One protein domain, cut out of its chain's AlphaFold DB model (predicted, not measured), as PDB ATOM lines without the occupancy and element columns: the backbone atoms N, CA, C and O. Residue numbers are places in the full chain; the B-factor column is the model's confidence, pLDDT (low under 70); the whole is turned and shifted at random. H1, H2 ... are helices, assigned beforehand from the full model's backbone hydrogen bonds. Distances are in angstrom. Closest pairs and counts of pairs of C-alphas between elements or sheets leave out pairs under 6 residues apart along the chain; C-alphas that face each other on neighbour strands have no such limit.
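AT A GLANCE: This is residues 2 to 103 of the 736 residues of an uncharacterized protein of Colletotrichum salicis (UniProt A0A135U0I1). Two pairs of helices make a flat, two-layered bundle: H2 and H4 run side by side in one layer, H1 and H3 side by side in the other, and the two layers cross each other at a slant. Within each layer the two helices run opposite ways, and the long link of residues 44 to 55 loops round the edge of the body from the H2 layer to the H3 layer. The printed part has 102 residues with four named helices, H1, H2, H3 and H4 in chain order, and no named strand; the class is all helix. The whole is compact, with a radius of gyration of the C-alphas of 13.1 A, and its C-alphas span 39 by 32 by 17 A along their three main axes.

IN THESE COORDINATES: H2 and H4 are the longest helices, with 20 residues each. H2 is residues 24 to 43, Thr 24 to Leu 43, and measures 28.3 A from first to last C-alpha; C-alpha 24 is at (-45.777, -46.760, -48.402). H4 is residues 76 to 95, Ala 76 to Ile 95, and measures 27.9 A, ending with C-alpha 95 at (-52.355, -47.877, -44.933). H3 is residues 56 to 72, Val 56 to Ser 72, and measures 23.9 A. H1 is residues 2 to 16, Thr 2 to Glu 16, and measures 21.3 A, beginning with C-alpha 2 at (-53.570, -32.318, -31.531).

HOW THE PARTS SIT: H1, H2, H3 and H4 form a bundle, a group of helices that touch one another, and each of the four touches the other three. H2 and H4 touch at a shallow tilt of 4 degrees and run opposite ways; their centres are 10.7 A apart, and their closest C-alphas, those of Leu 43 and Ala 76, are 5.7 A apart. H1 and H3 touch at a shallow tilt of 16 degrees and also run opposite ways, with the C-alphas of Ile 5 and Ser 64 closest at 6.1 A. The other four pairs stand at steep tilts, and the helix packing is mostly crossed, but only just: 2 of 6 touching pairs are at a shallow tilt. H2 and H3 touch at a steep tilt of 40 degrees and run the same way, with the C-alphas of Ala 34 and Glu 58 closest at 4.6 A. H1 touches residues 82 to 90 of H4 alone, at a steep tilt of 47 degrees and the same way; the closest C-alphas are those of Glu 6 and Val 86, at 5.8 A. H3 and H4 form a helical hairpin at a steep tilt of 42 degrees: residues 65 to 69 of H3 touch residues 76 to 83 of H4, and the C-alphas of Arg 69 and Leu 79 are closest at 7.0 A. H1 and H2 form a helical hairpin too, at a steep tilt of 44 degrees, but they only just touch, with 3 pairs of C-alphas within 8 A. H1 touches H2 with residues 13 to 16 alone, and H2 touches H1 with residues 27 to 31 alone; their closest C-alphas, those of Ile 13 and Leu 27, are 7.1 A apart. In H1, H2, H3 and H4 every pair of O i and N i+4 is within hydrogen-bond range.

THE WHOLE: The two C-alphas farthest apart are those of Asp 20 and Gly 73, at 41.3 A. The C-alphas of Thr 2 and Ser 103, the first and last printed residues, are 14.4 A apart. The printed part has no cut. The link from H2 to H3 is long, with 12 residues, whose C-alphas lie 11 to 18 A from the mean of all C-alphas. The link from H1 to H2 is short, with 7 residues, and that from H3 to H4 is tight, with 3. The mean pLDDT of the printed part is 74.0; 24 residues are under 70, namely residues 2 to 5, 18 to 25, 54, 92 and 94 to 103.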
ATOM      1  N   THR A   2     -53.343 -31.217 -30.561       61.34
ATOM      2  CA  THR A   2     -53.570 -32.318 -31.531       61.34
ATOM      3  C   THR A   2     -53.510 -31.887 -32.996       61.34
ATOM      4  O   THR A   2     -52.905 -32.587 -33.796       61.34
ATOM      5  N   PHE A   3     -54.039 -30.709 -33.340       65.38
ATOM      6  CA  PHE A   3     -53.984 -30.164 -34.705       65.38
ATOM      7  C   PHE A   3     -52.562 -29.794 -35.167       65.38
ATOM      8  O   PHE A   3     -52.214 -30.007 -36.325       65.38
ATOM      9  N   ALA A   4     -51.730 -29.250 -34.272       64.06
ATOM     10  CA  ALA A   4     -50.355 -28.871 -34.598       64.06
ATOM     11  C   ALA A   4     -49.482 -30.117 -34.811       64.06
ATOM     12  O   ALA A   4     -48.806 -30.227 -35.828       64.06
ATOM     13  N   ILE A   5     -49.588 -31.093 -33.902       68.19
ATOM     14  CA  ILE A   5     -48.888 -32.380 -34.002       68.19
ATOM     15  C   ILE A   5     -49.353 -33.153 -35.249       68.19
ATOM     16  O   ILE A   5     -48.522 -33.684 -35.981       68.19
ATOM     17  N   GLU A   6     -50.661 -33.170 -35.541       72.44
ATOM     18  CA  GLU A   6     -51.212 -33.855 -36.721       72.44
ATOM     19  C   GLU A   6     -50.671 -33.262 -38.025       72.44
ATOM     20  O   GLU A   6     -50.207 -34.005 -38.889       72.44
ATOM     21  N   ASN A   7     -50.664 -31.934 -38.155       70.69
ATOM     22  CA  ASN A   7     -50.163 -31.277 -39.360       70.69
ATOM     23  C   ASN A   7     -48.650 -31.426 -39.521       70.69
ATOM     24  O   ASN A   7     -48.203 -31.727 -40.624       70.69
ATOM     25  N   SER A   8     -47.865 -31.269 -38.451       70.12
ATOM     26  CA  SER A   8     -46.413 -31.467 -38.519       70.12
ATOM     27  C   SER A   8     -46.062 -32.887 -38.955       70.12
ATOM     28  O   SER A   8     -45.210 -33.076 -39.822       70.12
ATOM     29  N   PHE A   9     -46.751 -33.891 -38.406       76.69
ATOM     30  CA  PHE A   9     -46.484 -35.289 -38.736       76.69
ATOM     31  C   PHE A   9     -46.936 -35.617 -40.162       76.69
ATOM     32  O   PHE A   9     -46.206 -36.267 -40.906       76.69
ATOM     33  N   ALA A  10     -48.106 -35.129 -40.580       74.12
ATOM     34  CA  ALA A  10     -48.594 -35.316 -41.941       74.12
ATOM     35  C   ALA A  10     -47.680 -34.648 -42.982       74.12
ATOM     36  O   ALA A  10     -47.389 -35.248 -44.016       74.12
ATOM     37  N   LEU A  11     -47.198 -33.431 -42.712       71.44
ATOM     38  CA  LEU A  11     -46.294 -32.703 -43.604       71.44
ATOM     39  C   LEU A  11     -44.911 -33.351 -43.686       71.44
ATOM     40  O   LEU A  11     -44.359 -33.409 -44.778       71.44
ATOM     41  N   ALA A  12     -44.383 -33.889 -42.581       72.81
ATOM     42  CA  ALA A  12     -43.138 -34.659 -42.591       72.81
ATOM     43  C   ALA A  12     -43.226 -35.849 -43.553       72.81
ATOM     44  O   ALA A  12     -42.352 -36.061 -44.386       72.81
ATOM     45  N   ILE A  13     -44.329 -36.596 -43.474       74.81
ATOM     46  CA  ILE A  13     -44.550 -37.801 -44.284       74.81
ATOM     47  C   ILE A  13     -44.749 -37.456 -45.755       74.81
ATOM     48  O   ILE A  13     -44.257 -38.167 -46.624       74.81
ATOM     49  N   LEU A  14     -45.434 -36.350 -46.044       72.00
ATOM     50  CA  LEU A  14     -45.577 -35.858 -47.412       72.00
ATOM     51  C   LEU A  14     -44.264 -35.304 -47.976       72.00
ATOM     52  O   LEU A  14     -44.026 -35.453 -49.170       72.00
ATOM     53  N   GLY A  15     -43.430 -34.678 -47.142       71.06
ATOM     54  CA  GLY A  15     -42.137 -34.124 -47.543       71.06
ATOM     55  C   GLY A  15     -41.087 -35.193 -47.852       71.06
ATOM     56  O   GLY A  15     -40.322 -35.033 -48.795       71.06
ATOM     57  N   GLU A  16     -41.088 -36.294 -47.100       73.81
ATOM     58  CA  GLU A  16     -40.184 -37.438 -47.301       73.81
ATOM     59  C   GLU A  16     -40.677 -38.431 -48.367       73.81
ATOM     60  O   GLU A  16     -39.924 -39.302 -48.809       73.81
ATOM     61  N   HIS A  17     -41.935 -38.331 -48.808       71.69
ATOM     62  CA  HIS A  17     -42.446 -39.208 -49.855       71.69
ATOM     63  C   HIS A  17     -41.843 -38.851 -51.218       71.69
ATOM     64  O   HIS A  17     -42.240 -37.885 -51.871       71.69
ATOM     65  N   ASN A  18     -40.933 -39.698 -51.692       68.56
ATOM     66  CA  ASN A  18     -40.496 -39.715 -53.080       68.56
ATOM     67  C   ASN A  18     -41.270 -40.802 -53.854       68.56
ATOM     68  O   ASN A  18     -41.055 -41.987 -53.589       68.56
ATOM     69  N   PRO A  19     -42.147 -40.455 -54.811       60.03
ATOM     70  CA  PRO A  19     -42.969 -41.436 -55.522       60.03
ATOM     71  C   PRO A  19     -42.155 -42.427 -56.371       60.03
ATOM     72  O   PRO A  19     -42.668 -43.493 -56.707       60.03
ATOM     73  N   ASP A  20     -40.899 -42.100 -56.699       51.69
ATOM     74  CA  ASP A  20     -40.035 -42.938 -57.535       51.69
ATOM     75  C   ASP A  20     -39.230 -43.974 -56.729       51.69
ATOM     76  O   ASP A  20     -38.773 -44.969 -57.292       51.69
ATOM     77  N   THR A  21     -39.044 -43.756 -55.422       55.81
ATOM     78  CA  THR A  21     -38.152 -44.578 -54.580       55.81
ATOM     79  C   THR A  21     -38.771 -45.031 -53.264       55.81
ATOM     80  O   THR A  21     -38.450 -46.116 -52.785       55.81
ATOM     81  N   SER A  22     -39.659 -44.234 -52.672       60.00
ATOM     82  CA  SER A  22     -40.266 -44.542 -51.379       60.00
ATOM     83  C   SER A  22     -41.534 -45.367 -51.564       60.00
ATOM     84  O   SER A  22     -42.462 -44.998 -52.288       60.00
ATOM     85  N   THR A  23     -41.586 -46.506 -50.880       69.62
ATOM     86  CA  THR A  23     -42.815 -47.291 -50.781       69.62
ATOM     87  C   THR A  23     -43.608 -46.833 -49.562       69.62
ATOM     88  O   THR A  23     -43.042 -46.389 -48.565       69.62
ATOM     89  N   THR A  24     -44.932 -47.005 -49.585       65.19
ATOM     90  CA  THR A  24     -45.777 -46.760 -48.402       65.19
ATOM     91  C   THR A  24     -45.292 -47.552 -47.183       65.19
ATOM     92  O   THR A  24     -45.429 -47.102 -46.051       65.19
ATOM     93  N   LYS A  25     -44.707 -48.734 -47.412       65.56
ATOM     94  CA  LYS A  25     -44.194 -49.632 -46.375       65.56
ATOM     95  C   LYS A  25     -42.924 -49.075 -45.720       65.56
ATOM     96  O   LYS A  25     -42.835 -49.086 -44.497       65.56
ATOM     97  N   ASP A  26     -42.012 -48.534 -46.525       70.25
ATOM     98  CA  ASP A  26     -40.785 -47.867 -46.072       70.25
ATOM     99  C   ASP A  26     -41.093 -46.599 -45.257       70.25
ATOM    100  O   ASP A  26     -40.608 -46.433 -44.139       70.25
ATOM    101  N   LEU A  27     -42.018 -45.766 -45.750       72.38
ATOM    102  CA  LEU A  27     -42.478 -44.582 -45.021       72.38
ATOM    103  C   LEU A  27     -43.085 -44.943 -43.663       72.38
ATOM    104  O   LEU A  27     -42.716 -44.337 -42.664       72.38
ATOM    105  N   ILE A  28     -43.969 -45.949 -43.611       74.75
ATOM    106  CA  ILE A  28     -44.573 -46.411 -42.350       74.75
ATOM    107  C   ILE A  28     -43.499 -46.909 -41.379       74.75
ATOM    108  O   ILE A  28     -43.567 -46.594 -40.192       74.75
ATOM    109  N   TYR A  29     -42.522 -47.675 -41.867       76.12
ATOM    110  CA  TYR A  29     -41.454 -48.223 -41.035       76.12
ATOM    111  C   TYR A  29     -40.589 -47.120 -40.413       76.12
ATOM    112  O   TYR A  29     -40.430 -47.083 -39.191       76.12
ATOM    113  N   ARG A  30     -40.099 -46.176 -41.226       76.44
ATOM    114  CA  ARG A  30     -39.293 -45.041 -40.748       76.44
ATOM    115  C   ARG A  30     -40.070 -44.165 -39.767       76.44
ATOM    116  O   ARG A  30     -39.538 -43.782 -38.726       76.44
ATOM    117  N   THR A  31     -41.354 -43.920 -40.033       77.94
ATOM    118  CA  THR A  31     -42.204 -43.149 -39.116       77.94
ATOM    119  C   THR A  31     -42.510 -43.888 -37.814       77.94
ATOM    120  O   THR A  31     -42.541 -43.247 -36.765       77.94
ATOM    121  N   ASP A  32     -42.701 -45.217 -37.850       79.50
ATOM    122  CA  ASP A  32     -42.947 -46.043 -36.656       79.50
ATOM    123  C   ASP A  32     -41.709 -46.006 -35.743       79.50
ATOM    124  O   ASP A  32     -41.831 -45.785 -34.534       79.50
ATOM    125  N   LEU A  33     -40.514 -46.151 -36.328       79.56
ATOM    126  CA  LEU A  33     -39.242 -46.111 -35.608       79.56
ATOM    127  C   LEU A  33     -38.964 -44.729 -35.002       79.56
ATOM    128  O   LEU A  33     -38.633 -44.629 -33.819       79.56
ATOM    129  N   ALA A  34     -39.134 -43.661 -35.785       79.69
ATOM    130  CA  ALA A  34     -38.948 -42.292 -35.317       79.69
ATOM    131  C   ALA A  34     -39.928 -41.937 -34.190       79.69
ATOM    132  O   ALA A  34     -39.519 -41.408 -33.158       79.69
ATOM    133  N   PHE A  35     -41.212 -42.280 -34.340       84.62
ATOM    134  CA  PHE A  35     -42.216 -42.030 -33.306       84.62
ATOM    135  C   PHE A  35     -41.893 -42.755 -31.998       84.62
ATOM    136  O   PHE A  35     -42.009 -42.160 -30.924       84.62
ATOM    137  N   TRP A  36     -41.448 -44.013 -32.080       82.00
ATOM    138  CA  TRP A  36     -41.041 -44.782 -30.908       82.00
ATOM    139  C   TRP A  36     -39.860 -44.123 -30.182       82.00
ATOM    140  O   TRP A  36     -39.985 -43.832 -28.996       82.00
ATOM    141  N   ARG A  37     -38.779 -43.782 -30.899       79.62
ATOM    142  CA  ARG A  37     -37.580 -43.132 -30.325       79.62
ATOM    143  C   ARG A  37     -37.862 -41.774 -29.685       79.62
ATOM    144  O   ARG A  37     -37.248 -41.402 -28.690       79.62
ATOM    145  N   VAL A  38     -38.745 -40.980 -30.286       83.25
ATOM    146  CA  VAL A  38     -39.132 -39.675 -29.729       83.25
ATOM    147  C   VAL A  38     -39.996 -39.855 -28.487       83.25
ATOM    148  O   VAL A  38     -39.775 -39.180 -27.486       83.25
ATOM    149  N   SER A  39     -40.940 -40.795 -28.525       80.75
ATOM    150  CA  SER A  39     -41.833 -41.061 -27.398       80.75
ATOM    151  C   SER A  39     -41.080 -41.593 -26.183       80.75
ATOM    152  O   SER A  39     -41.315 -41.105 -25.084       80.75
ATOM    153  N   THR A  40     -40.155 -42.542 -26.359       80.56
ATOM    154  CA  THR A  40     -39.352 -43.087 -25.250       80.56
ATOM    155  C   THR A  40     -38.508 -42.005 -24.589       80.56
ATOM    156  O   THR A  40     -38.598 -41.829 -23.380       80.56
ATOM    157  N   ARG A  41     -37.794 -41.192 -25.379       82.88
ATOM    158  CA  ARG A  41     -36.992 -40.078 -24.846       82.88
ATOM    159  C   ARG A  41     -37.825 -39.071 -24.060       82.88
ATOM    160  O   ARG A  41     -37.424 -38.664 -22.978       82.88
ATOM    161  N   ILE A  42     -38.995 -38.688 -24.574       82.25
ATOM    162  CA  ILE A  42     -39.870 -37.730 -23.886       82.25
ATOM    163  C   ILE A  42     -40.405 -38.303 -22.567       82.25
ATOM    164  O   ILE A  42     -40.531 -37.547 -21.605       82.25
ATOM    165  N   LEU A  43     -40.705 -39.606 -22.513       82.81
ATOM    166  CA  LEU A  43     -41.137 -40.296 -21.289       82.81
ATOM    167  C   LEU A  43     -40.008 -40.448 -20.261       82.81
ATOM    168  O   LEU A  43     -40.279 -40.434 -19.067       82.81
ATOM    169  N   GLU A  44     -38.761 -40.553 -20.713       84.38
ATOM    170  CA  GLU A  44     -37.554 -40.554 -19.872       84.38
ATOM    171  C   GLU A  44     -37.136 -39.138 -19.427       84.38
ATOM    172  O   GLU A  44     -36.039 -38.945 -18.909       84.38
ATOM    173  N   ASP A  45     -37.987 -38.132 -19.661       78.62
ATOM    174  CA  ASP A  45     -37.708 -36.710 -19.431       78.62
ATOM    175  C   ASP A  45     -36.464 -36.174 -20.157       78.62
ATOM    176  O   ASP A  45     -35.976 -35.077 -19.875       78.62
ATOM    177  N   ASN A  46     -36.004 -36.890 -21.180       78.25
ATOM    178  CA  ASN A  46     -34.943 -36.427 -22.045       78.25
ATOM    179  C   ASN A  46     -35.501 -35.433 -23.074       78.25
ATOM    180  O   ASN A  46     -36.132 -35.798 -24.069       78.25
ATOM    181  N   THR A  47     -35.252 -34.146 -22.827       73.25
ATOM    182  CA  THR A  47     -35.636 -33.040 -23.714       73.25
ATOM    183  C   THR A  47     -34.511 -32.604 -24.652       73.25
ATOM    184  O   THR A  47     -34.561 -31.492 -25.182       73.25
ATOM    185  N   SER A  48     -33.472 -33.426 -24.835       75.75
ATOM    186  CA  SER A  48     -32.400 -33.114 -25.775       75.75
ATOM    187  C   SER A  48     -32.945 -33.012 -27.197       75.75
ATOM    188  O   SER A  48     -33.826 -33.776 -27.606       75.75
ATOM    189  N   LEU A  49     -32.381 -32.095 -27.981       76.12
ATOM    190  CA  LEU A  49     -32.629 -32.070 -29.417       76.12
ATOM    191  C   LEU A  49     -32.133 -33.377 -30.063       76.12
ATOM    192  O   LEU A  49     -31.229 -34.028 -29.526       76.12
ATOM    193  N   PRO A  50     -32.741 -33.796 -31.184       75.44
ATOM    194  CA  PRO A  50     -32.294 -34.980 -31.900       75.44
ATOM    195  C   PRO A  50     -30.862 -34.778 -32.421       75.44
ATOM    196  O   PRO A  50     -30.457 -33.658 -32.716       75.44
ATOM    197  N   SER A  51     -30.105 -35.874 -32.511       73.00
ATOM    198  CA  SER A  51     -28.740 -35.888 -33.060       73.00
ATOM    199  C   SER A  51     -28.712 -35.369 -34.503       73.00
ATOM    200  O   SER A  51     -29.679 -35.547 -35.238       73.00
ATOM    201  N   ASP A  52     -27.576 -34.836 -34.955       70.88
ATOM    202  CA  ASP A  52     -27.362 -34.444 -36.359       70.88
ATOM    203  C   ASP A  52     -27.517 -35.614 -37.350       70.88
ATOM    204  O   ASP A  52     -27.748 -35.405 -38.539       70.88
ATOM    205  N   LYS A  53     -27.430 -36.860 -36.862       72.75
ATOM    206  CA  LYS A  53     -27.679 -38.091 -37.631       72.75
ATOM    207  C   LYS A  53     -29.134 -38.581 -37.550       72.75
ATOM    208  O   LYS A  53     -29.443 -39.655 -38.063       72.75
ATOM    209  N   ALA A  54     -30.013 -37.864 -36.854       69.69
ATOM    210  CA  ALA A  54     -31.397 -38.275 -36.675       69.69
ATOM    211  C   ALA A  54     -32.167 -38.218 -37.998       69.69
ATOM    212  O   ALA A  54     -31.991 -37.307 -38.806       69.69
ATOM    213  N   ASP A  55     -33.060 -39.189 -38.194       74.00
ATOM    214  CA  ASP A  55     -33.968 -39.190 -39.339       74.00
ATOM    215  C   ASP A  55     -34.826 -37.906 -39.322       74.00
ATOM    216  O   ASP A  55     -35.189 -37.396 -38.260       74.00
ATOM    217  N   VAL A  56     -35.201 -37.398 -40.495       77.56
ATOM    218  CA  VAL A  56     -36.055 -36.214 -40.671       77.56
ATOM    219  C   VAL A  56     -37.351 -36.346 -39.864       77.56
ATOM    220  O   VAL A  56     -37.799 -35.386 -39.231       77.56
ATOM    221  N   PHE A  57     -37.919 -37.555 -39.801       80.19
ATOM    222  CA  PHE A  57     -39.076 -37.855 -38.957       80.19
ATOM    223  C   PHE A  57     -38.789 -37.684 -37.469       80.19
ATOM    224  O   PHE A  57     -39.589 -37.099 -36.743       80.19
ATOM    225  N   GLU A  58     -37.637 -38.170 -37.016       80.56
ATOM    226  CA  GLU A  58     -37.206 -38.061 -35.628       80.56
ATOM    227  C   GLU A  58     -36.993 -36.584 -35.255       80.56
ATOM    228  O   GLU A  58     -37.464 -36.135 -34.209       80.56
ATOM    229  N   GLY A  59     -36.399 -35.807 -36.165       77.94
ATOM    230  CA  GLY A  59     -36.270 -34.354 -36.090       77.94
ATOM    231  C   GLY A  59     -37.606 -33.640 -35.884       77.94
ATOM    232  O   GLY A  59     -37.833 -32.969 -34.873       77.94
ATOM    233  N   ILE A  60     -38.521 -33.811 -36.842       77.38
ATOM    234  CA  ILE A  60     -39.808 -33.105 -36.861       77.38
ATOM    235  C   ILE A  60     -40.688 -33.518 -35.677       77.38
ATOM    236  O   ILE A  60     -41.366 -32.670 -35.083       77.38
ATOM    237  N   PHE A  61     -40.678 -34.801 -35.309       82.69
ATOM    238  CA  PHE A  61     -41.503 -35.299 -34.213       82.69
ATOM    239  C   PHE A  61     -41.000 -34.778 -32.867       82.69
ATOM    240  O   PHE A  61     -41.811 -34.307 -32.066       82.69
ATOM    241  N   THR A  62     -39.679 -34.765 -32.650       81.56
ATOM    242  CA  THR A  62     -39.074 -34.230 -31.420       81.56
ATOM    243  C   THR A  62     -39.387 -32.749 -31.252       81.56
ATOM    244  O   THR A  62     -39.897 -32.344 -30.211       81.56
ATOM    245  N   LEU A  63     -39.164 -31.938 -32.294       79.56
ATOM    246  CA  LEU A  63     -39.424 -30.495 -32.243       79.56
ATOM    247  C   LEU A  63     -40.902 -30.181 -31.988       79.56
ATOM    248  O   LEU A  63     -41.219 -29.304 -31.185       79.56
ATOM    249  N   SER A  64     -41.809 -30.916 -32.633       77.94
ATOM    250  CA  SER A  64     -43.251 -30.697 -32.481       77.94
ATOM    251  C   SER A  64     -43.743 -31.078 -31.084       77.94
ATOM    252  O   SER A  64     -44.532 -30.347 -30.489       77.94
ATOM    253  N   MET A  65     -43.276 -32.206 -30.543       79.62
ATOM    254  CA  MET A  65     -43.697 -32.665 -29.221       79.62
ATOM    255  C   MET A  65     -43.059 -31.835 -28.100       79.62
ATOM    256  O   MET A  65     -43.774 -31.405 -27.198       79.62
ATOM    257  N   LEU A  66     -41.759 -31.528 -28.171       79.62
ATOM    258  CA  LEU A  66     -41.105 -30.656 -27.187       79.62
ATOM    259  C   LEU A  66     -41.661 -29.230 -27.229       79.62
ATOM    260  O   LEU A  66     -41.948 -28.659 -26.180       79.62
ATOM    261  N   GLY A  67     -41.873 -28.669 -28.422       79.69
ATOM    262  CA  GLY A  67     -42.467 -27.342 -28.578       79.69
ATOM    263  C   GLY A  67     -43.859 -27.257 -27.956       79.69
ATOM    264  O   GLY A  67     -44.167 -26.303 -27.242       79.69
ATOM    265  N   GLU A  68     -44.690 -28.281 -28.147       77.31
ATOM    266  CA  GLU A  68     -46.006 -28.335 -27.515       77.31
ATOM    267  C   GLU A  68     -45.902 -28.546 -25.996       77.31
ATOM    268  O   GLU A  68     -46.614 -27.869 -25.258       77.31
ATOM    269  N   ARG A  69     -44.989 -29.396 -25.503       74.00
ATOM    270  CA  ARG A  69     -44.728 -29.564 -24.058       74.00
ATOM    271  C   ARG A  69     -44.417 -28.222 -23.390       74.00
ATOM    272  O   ARG A  69     -45.009 -27.887 -22.371       74.00
ATOM    273  N   VAL A  70     -43.522 -27.441 -23.999       75.75
ATOM    274  CA  VAL A  70     -43.060 -26.144 -23.481       75.75
ATOM    275  C   VAL A  70     -44.153 -25.075 -23.550       75.75
ATOM    276  O   VAL A  70     -44.297 -24.286 -22.622       75.75
ATOM    277  N   THR A  71     -44.934 -25.036 -24.631       73.56
ATOM    278  CA  THR A  71     -45.941 -23.978 -24.849       73.56
ATOM    279  C   THR A  71     -47.277 -24.244 -24.159       73.56
ATOM    280  O   THR A  71     -47.939 -23.296 -23.741       73.56
ATOM    281  N   SER A  72     -47.681 -25.509 -24.030       74.38
ATOM    282  CA  SER A  72     -48.954 -25.904 -23.413       74.38
ATOM    283  C   SER A  72     -48.822 -26.330 -21.948       74.38
ATOM    284  O   SER A  72     -49.831 -26.397 -21.249       74.38
ATOM    285  N   GLY A  73     -47.601 -26.618 -21.477       76.25
ATOM    286  CA  GLY A  73     -47.342 -27.076 -20.109       76.25
ATOM    287  C   GLY A  73     -47.876 -28.480 -19.806       76.25
ATOM    288  O   GLY A  73     -48.006 -28.847 -18.641       76.25
ATOM    289  N   VAL A  74     -48.221 -29.254 -20.837       81.44
ATOM    290  CA  VAL A  74     -48.757 -30.611 -20.690       81.44
ATOM    291  C   VAL A  74     -47.654 -31.576 -20.258       81.44
ATOM    292  O   VAL A  74     -46.518 -31.500 -20.730       81.44
ATOM    293  N   ASP A  75     -47.996 -32.498 -19.360       83.75
ATOM    294  CA  ASP A  75     -47.079 -33.526 -18.880       83.75
ATOM    295  C   ASP A  75     -46.672 -34.508 -19.996       83.75
ATOM    296  O   ASP A  75     -47.389 -34.717 -20.978       83.75
ATOM    297  N   ALA A  76     -45.497 -35.127 -19.843       80.00
ATOM    298  CA  ALA A  76     -44.920 -36.014 -20.852       80.00
ATOM    299  C   ALA A  76     -45.841 -37.196 -21.208       80.00
ATOM    300  O   ALA A  76     -45.964 -37.546 -22.383       80.00
ATOM    301  N   ASN A  77     -46.545 -37.766 -20.225       78.31
ATOM    302  CA  ASN A  77     -47.432 -38.911 -20.433       78.31
ATOM    303  C   ASN A  77     -48.661 -38.526 -21.264       78.31
ATOM    304  O   ASN A  77     -48.981 -39.193 -22.251       78.31
ATOM    305  N   THR A  78     -49.327 -37.423 -20.916       80.81
ATOM    306  CA  THR A  78     -50.494 -36.912 -21.651       80.81
ATOM    307  C   THR A  78     -50.123 -36.466 -23.064       80.81
ATOM    308  O   THR A  78     -50.869 -36.717 -24.019       80.81
ATOM    309  N   LEU A  79     -48.948 -35.853 -23.229       79.19
ATOM    310  CA  LEU A  79     -48.417 -35.458 -24.530       79.19
ATOM    311  C   LEU A  79     -48.156 -36.676 -25.425       79.19
ATOM    312  O   LEU A  79     -48.612 -36.702 -26.570       79.19
ATOM    313  N   VAL A  80     -47.460 -37.695 -24.912       81.44
ATOM    314  CA  VAL A  80     -47.142 -38.918 -25.664       81.44
ATOM    315  C   VAL A  80     -48.408 -39.707 -25.984       81.44
ATOM    316  O   VAL A  80     -48.556 -40.176 -27.112       81.44
ATOM    317  N   ALA A  81     -49.373 -39.792 -25.065       77.50
ATOM    318  CA  ALA A  81     -50.669 -40.416 -25.331       77.50
ATOM    319  C   ALA A  81     -51.430 -39.700 -26.464       77.50
ATOM    320  O   ALA A  81     -51.926 -40.345 -27.395       77.50
ATOM    321  N   SER A  82     -51.455 -38.365 -26.437       76.81
ATOM    322  CA  SER A  82     -52.110 -37.541 -27.461       76.81
ATOM    323  C   SER A  82     -51.415 -37.653 -28.820       76.81
ATOM    324  O   SER A  82     -52.072 -37.848 -29.847       76.81
ATOM    325  N   ALA A  83     -50.081 -37.595 -28.843       79.00
ATOM    326  CA  ALA A  83     -49.288 -37.769 -30.056       79.00
ATOM    327  C   ALA A  83     -49.421 -39.189 -30.623       79.00
ATOM    328  O   ALA A  83     -49.533 -39.355 -31.836       79.00
ATOM    329  N   THR A  84     -49.513 -40.203 -29.757       81.56
ATOM    330  CA  THR A  84     -49.773 -41.592 -30.155       81.56
ATOM    331  C   THR A  84     -51.113 -41.684 -30.861       81.56
ATOM    332  O   THR A  84     -51.181 -42.212 -31.962       81.56
ATOM    333  N   GLN A  85     -52.182 -41.121 -30.297       77.50
ATOM    334  CA  GLN A  85     -53.500 -41.142 -30.932       77.50
ATOM    335  C   GLN A  85     -53.492 -40.481 -32.322       77.50
ATOM    336  O   GLN A  85     -54.059 -41.030 -33.273       77.50
ATOM    337  N   VAL A  86     -52.813 -39.339 -32.451       79.19
ATOM    338  CA  VAL A  86     -52.644 -38.616 -33.720       79.19
ATOM    339  C   VAL A  86     -51.849 -39.445 -34.731       79.19
ATOM    340  O   VAL A  86     -52.312 -39.671 -35.852       79.19
ATOM    341  N   TYR A  87     -50.696 -39.974 -34.329       82.94
ATOM    342  CA  TYR A  87     -49.846 -40.802 -35.179       82.94
ATOM    343  C   TYR A  87     -50.578 -42.059 -35.662       82.94
ATOM    344  O   TYR A  87     -50.604 -42.393 -36.846       82.94
ATOM    345  N   LEU A  88     -51.276 -42.724 -34.747       79.56
ATOM    346  CA  LEU A  88     -52.069 -43.913 -35.010       79.56
ATOM    347  C   LEU A  88     -53.242 -43.665 -35.977       79.56
ATOM    348  O   LEU A  88     -53.656 -44.619 -36.650       79.56
ATOM    349  N   SER A  89     -53.763 -42.434 -36.039       78.19
ATOM    350  CA  SER A  89     -54.750 -41.970 -37.024       78.19
ATOM    351  C   SER A  89     -54.107 -41.771 -38.401       78.19
ATOM    352  O   SER A  89     -54.564 -42.373 -39.377       78.19
ATOM    353  N   ILE A  90     -53.000 -41.021 -38.466       75.38
ATOM    354  CA  ILE A  90     -52.214 -40.766 -39.688       75.38
ATOM    355  C   ILE A  90     -51.755 -42.077 -40.339       75.38
ATOM    356  O   ILE A  90     -52.023 -42.319 -41.516       75.38
ATOM    357  N   ARG A  91     -51.163 -42.979 -39.551       77.12
ATOM    358  CA  ARG A  91     -50.740 -44.322 -39.975       77.12
ATOM    359  C   ARG A  91     -51.892 -45.136 -40.561       77.12
ATOM    360  O   ARG A  91     -51.717 -45.864 -41.533       77.12
ATOM    361  N   GLY A  92     -53.091 -45.012 -39.991       69.88
ATOM    362  CA  GLY A  92     -54.288 -45.665 -40.519       69.88
ATOM    363  C   GLY A  92     -54.701 -45.131 -41.894       69.88
ATOM    364  O   GLY A  92     -55.089 -45.924 -42.749       69.88
ATOM    365  N   ARG A  93     -54.601 -43.811 -42.111       71.94
ATOM    366  CA  ARG A  93     -54.886 -43.172 -43.409       71.94
ATOM    367  C   ARG A  93     -53.853 -43.582 -44.465       71.94
ATOM    368  O   ARG A  93     -54.243 -43.962 -45.563       71.94
ATOM    369  N   LEU A  94     -52.570 -43.627 -44.095       69.56
ATOM    370  CA  LEU A  94     -51.475 -44.123 -44.941       69.56
ATOM    371  C   LEU A  94     -51.718 -45.546 -45.456       69.56
ATOM    372  O   LEU A  94     -51.626 -45.789 -46.655       69.56
ATOM    373  N   ILE A  95     -52.089 -46.475 -44.567       69.00
ATOM    374  CA  ILE A  95     -52.355 -47.877 -44.933       69.00
ATOM    375  C   ILE A  95     -53.537 -47.996 -45.906       69.00
ATOM    376  O   ILE A  95     -53.528 -48.851 -46.786       69.00
ATOM    377  N   ARG A  96     -54.557 -47.144 -45.759       67.81
ATOM    378  CA  ARG A  96     -55.739 -47.136 -46.636       67.81
ATOM    379  C   ARG A  96     -55.531 -46.361 -47.942       67.81
ATOM    380  O   ARG A  96     -56.436 -46.346 -48.771       67.81
ATOM    381  N   GLY A  97     -54.377 -45.714 -48.127       61.59
ATOM    382  CA  GLY A  97     -54.130 -44.818 -49.261       61.59
ATOM    383  C   GLY A  97     -55.021 -43.569 -49.248       61.59
ATOM    384  O   GLY A  97     -55.343 -43.023 -50.302       61.59
ATOM    385  N   GLU A  98     -55.470 -43.144 -48.064       66.31
ATOM    386  CA  GLU A  98     -56.309 -41.961 -47.864       66.31
ATOM    387  C   GLU A  98     -55.467 -40.685 -47.721       66.31
ATOM    388  O   GLU A  98     -54.283 -40.727 -47.387       66.31
ATOM    389  N   CYS A  99     -56.101 -39.524 -47.926       61.16
ATOM    390  CA  CYS A  99     -55.465 -38.232 -47.674       61.16
ATOM    391  C   CYS A  99     -55.035 -38.129 -46.203       61.16
ATOM    392  O   CYS A  99     -55.844 -38.317 -45.294       61.16
ATOM    393  N   ILE A 100     -53.758 -37.827 -45.979       66.12
ATOM    394  CA  ILE A 100     -53.167 -37.779 -44.638       66.12
ATOM    395  C   ILE A 100     -53.479 -36.442 -43.955       66.12
ATOM    396  O   ILE A 100     -53.689 -36.409 -42.744       66.12
ATOM    397  N   LEU A 101     -53.607 -35.364 -44.737       60.94
ATOM    398  CA  LEU A 101     -54.066 -34.064 -44.253       60.94
ATOM    399  C   LEU A 101     -55.549 -34.142 -43.888       60.94
ATOM    400  O   LEU A 101     -56.379 -34.574 -44.696       60.94
ATOM    401  N   SER A 102     -55.882 -33.704 -42.678       51.56
ATOM    402  CA  SER A 102     -57.269 -33.565 -42.238       51.56
ATOM    403  C   SER A 102     -58.008 -32.610 -43.176       51.56
ATOM    404  O   SER A 102     -57.502 -31.531 -43.492       51.56
ATOM    405  N   SER A 103     -59.197 -32.998 -43.655       42.47
ATOM    406  CA  SER A 103     -60.013 -32.079 -44.447       42.47
ATOM    407  C   SER A 103     -60.314 -30.852 -43.589       42.47
ATOM    408  O   SER A 103     -60.693 -30.964 -42.423       42.47
TER     409      SER A 103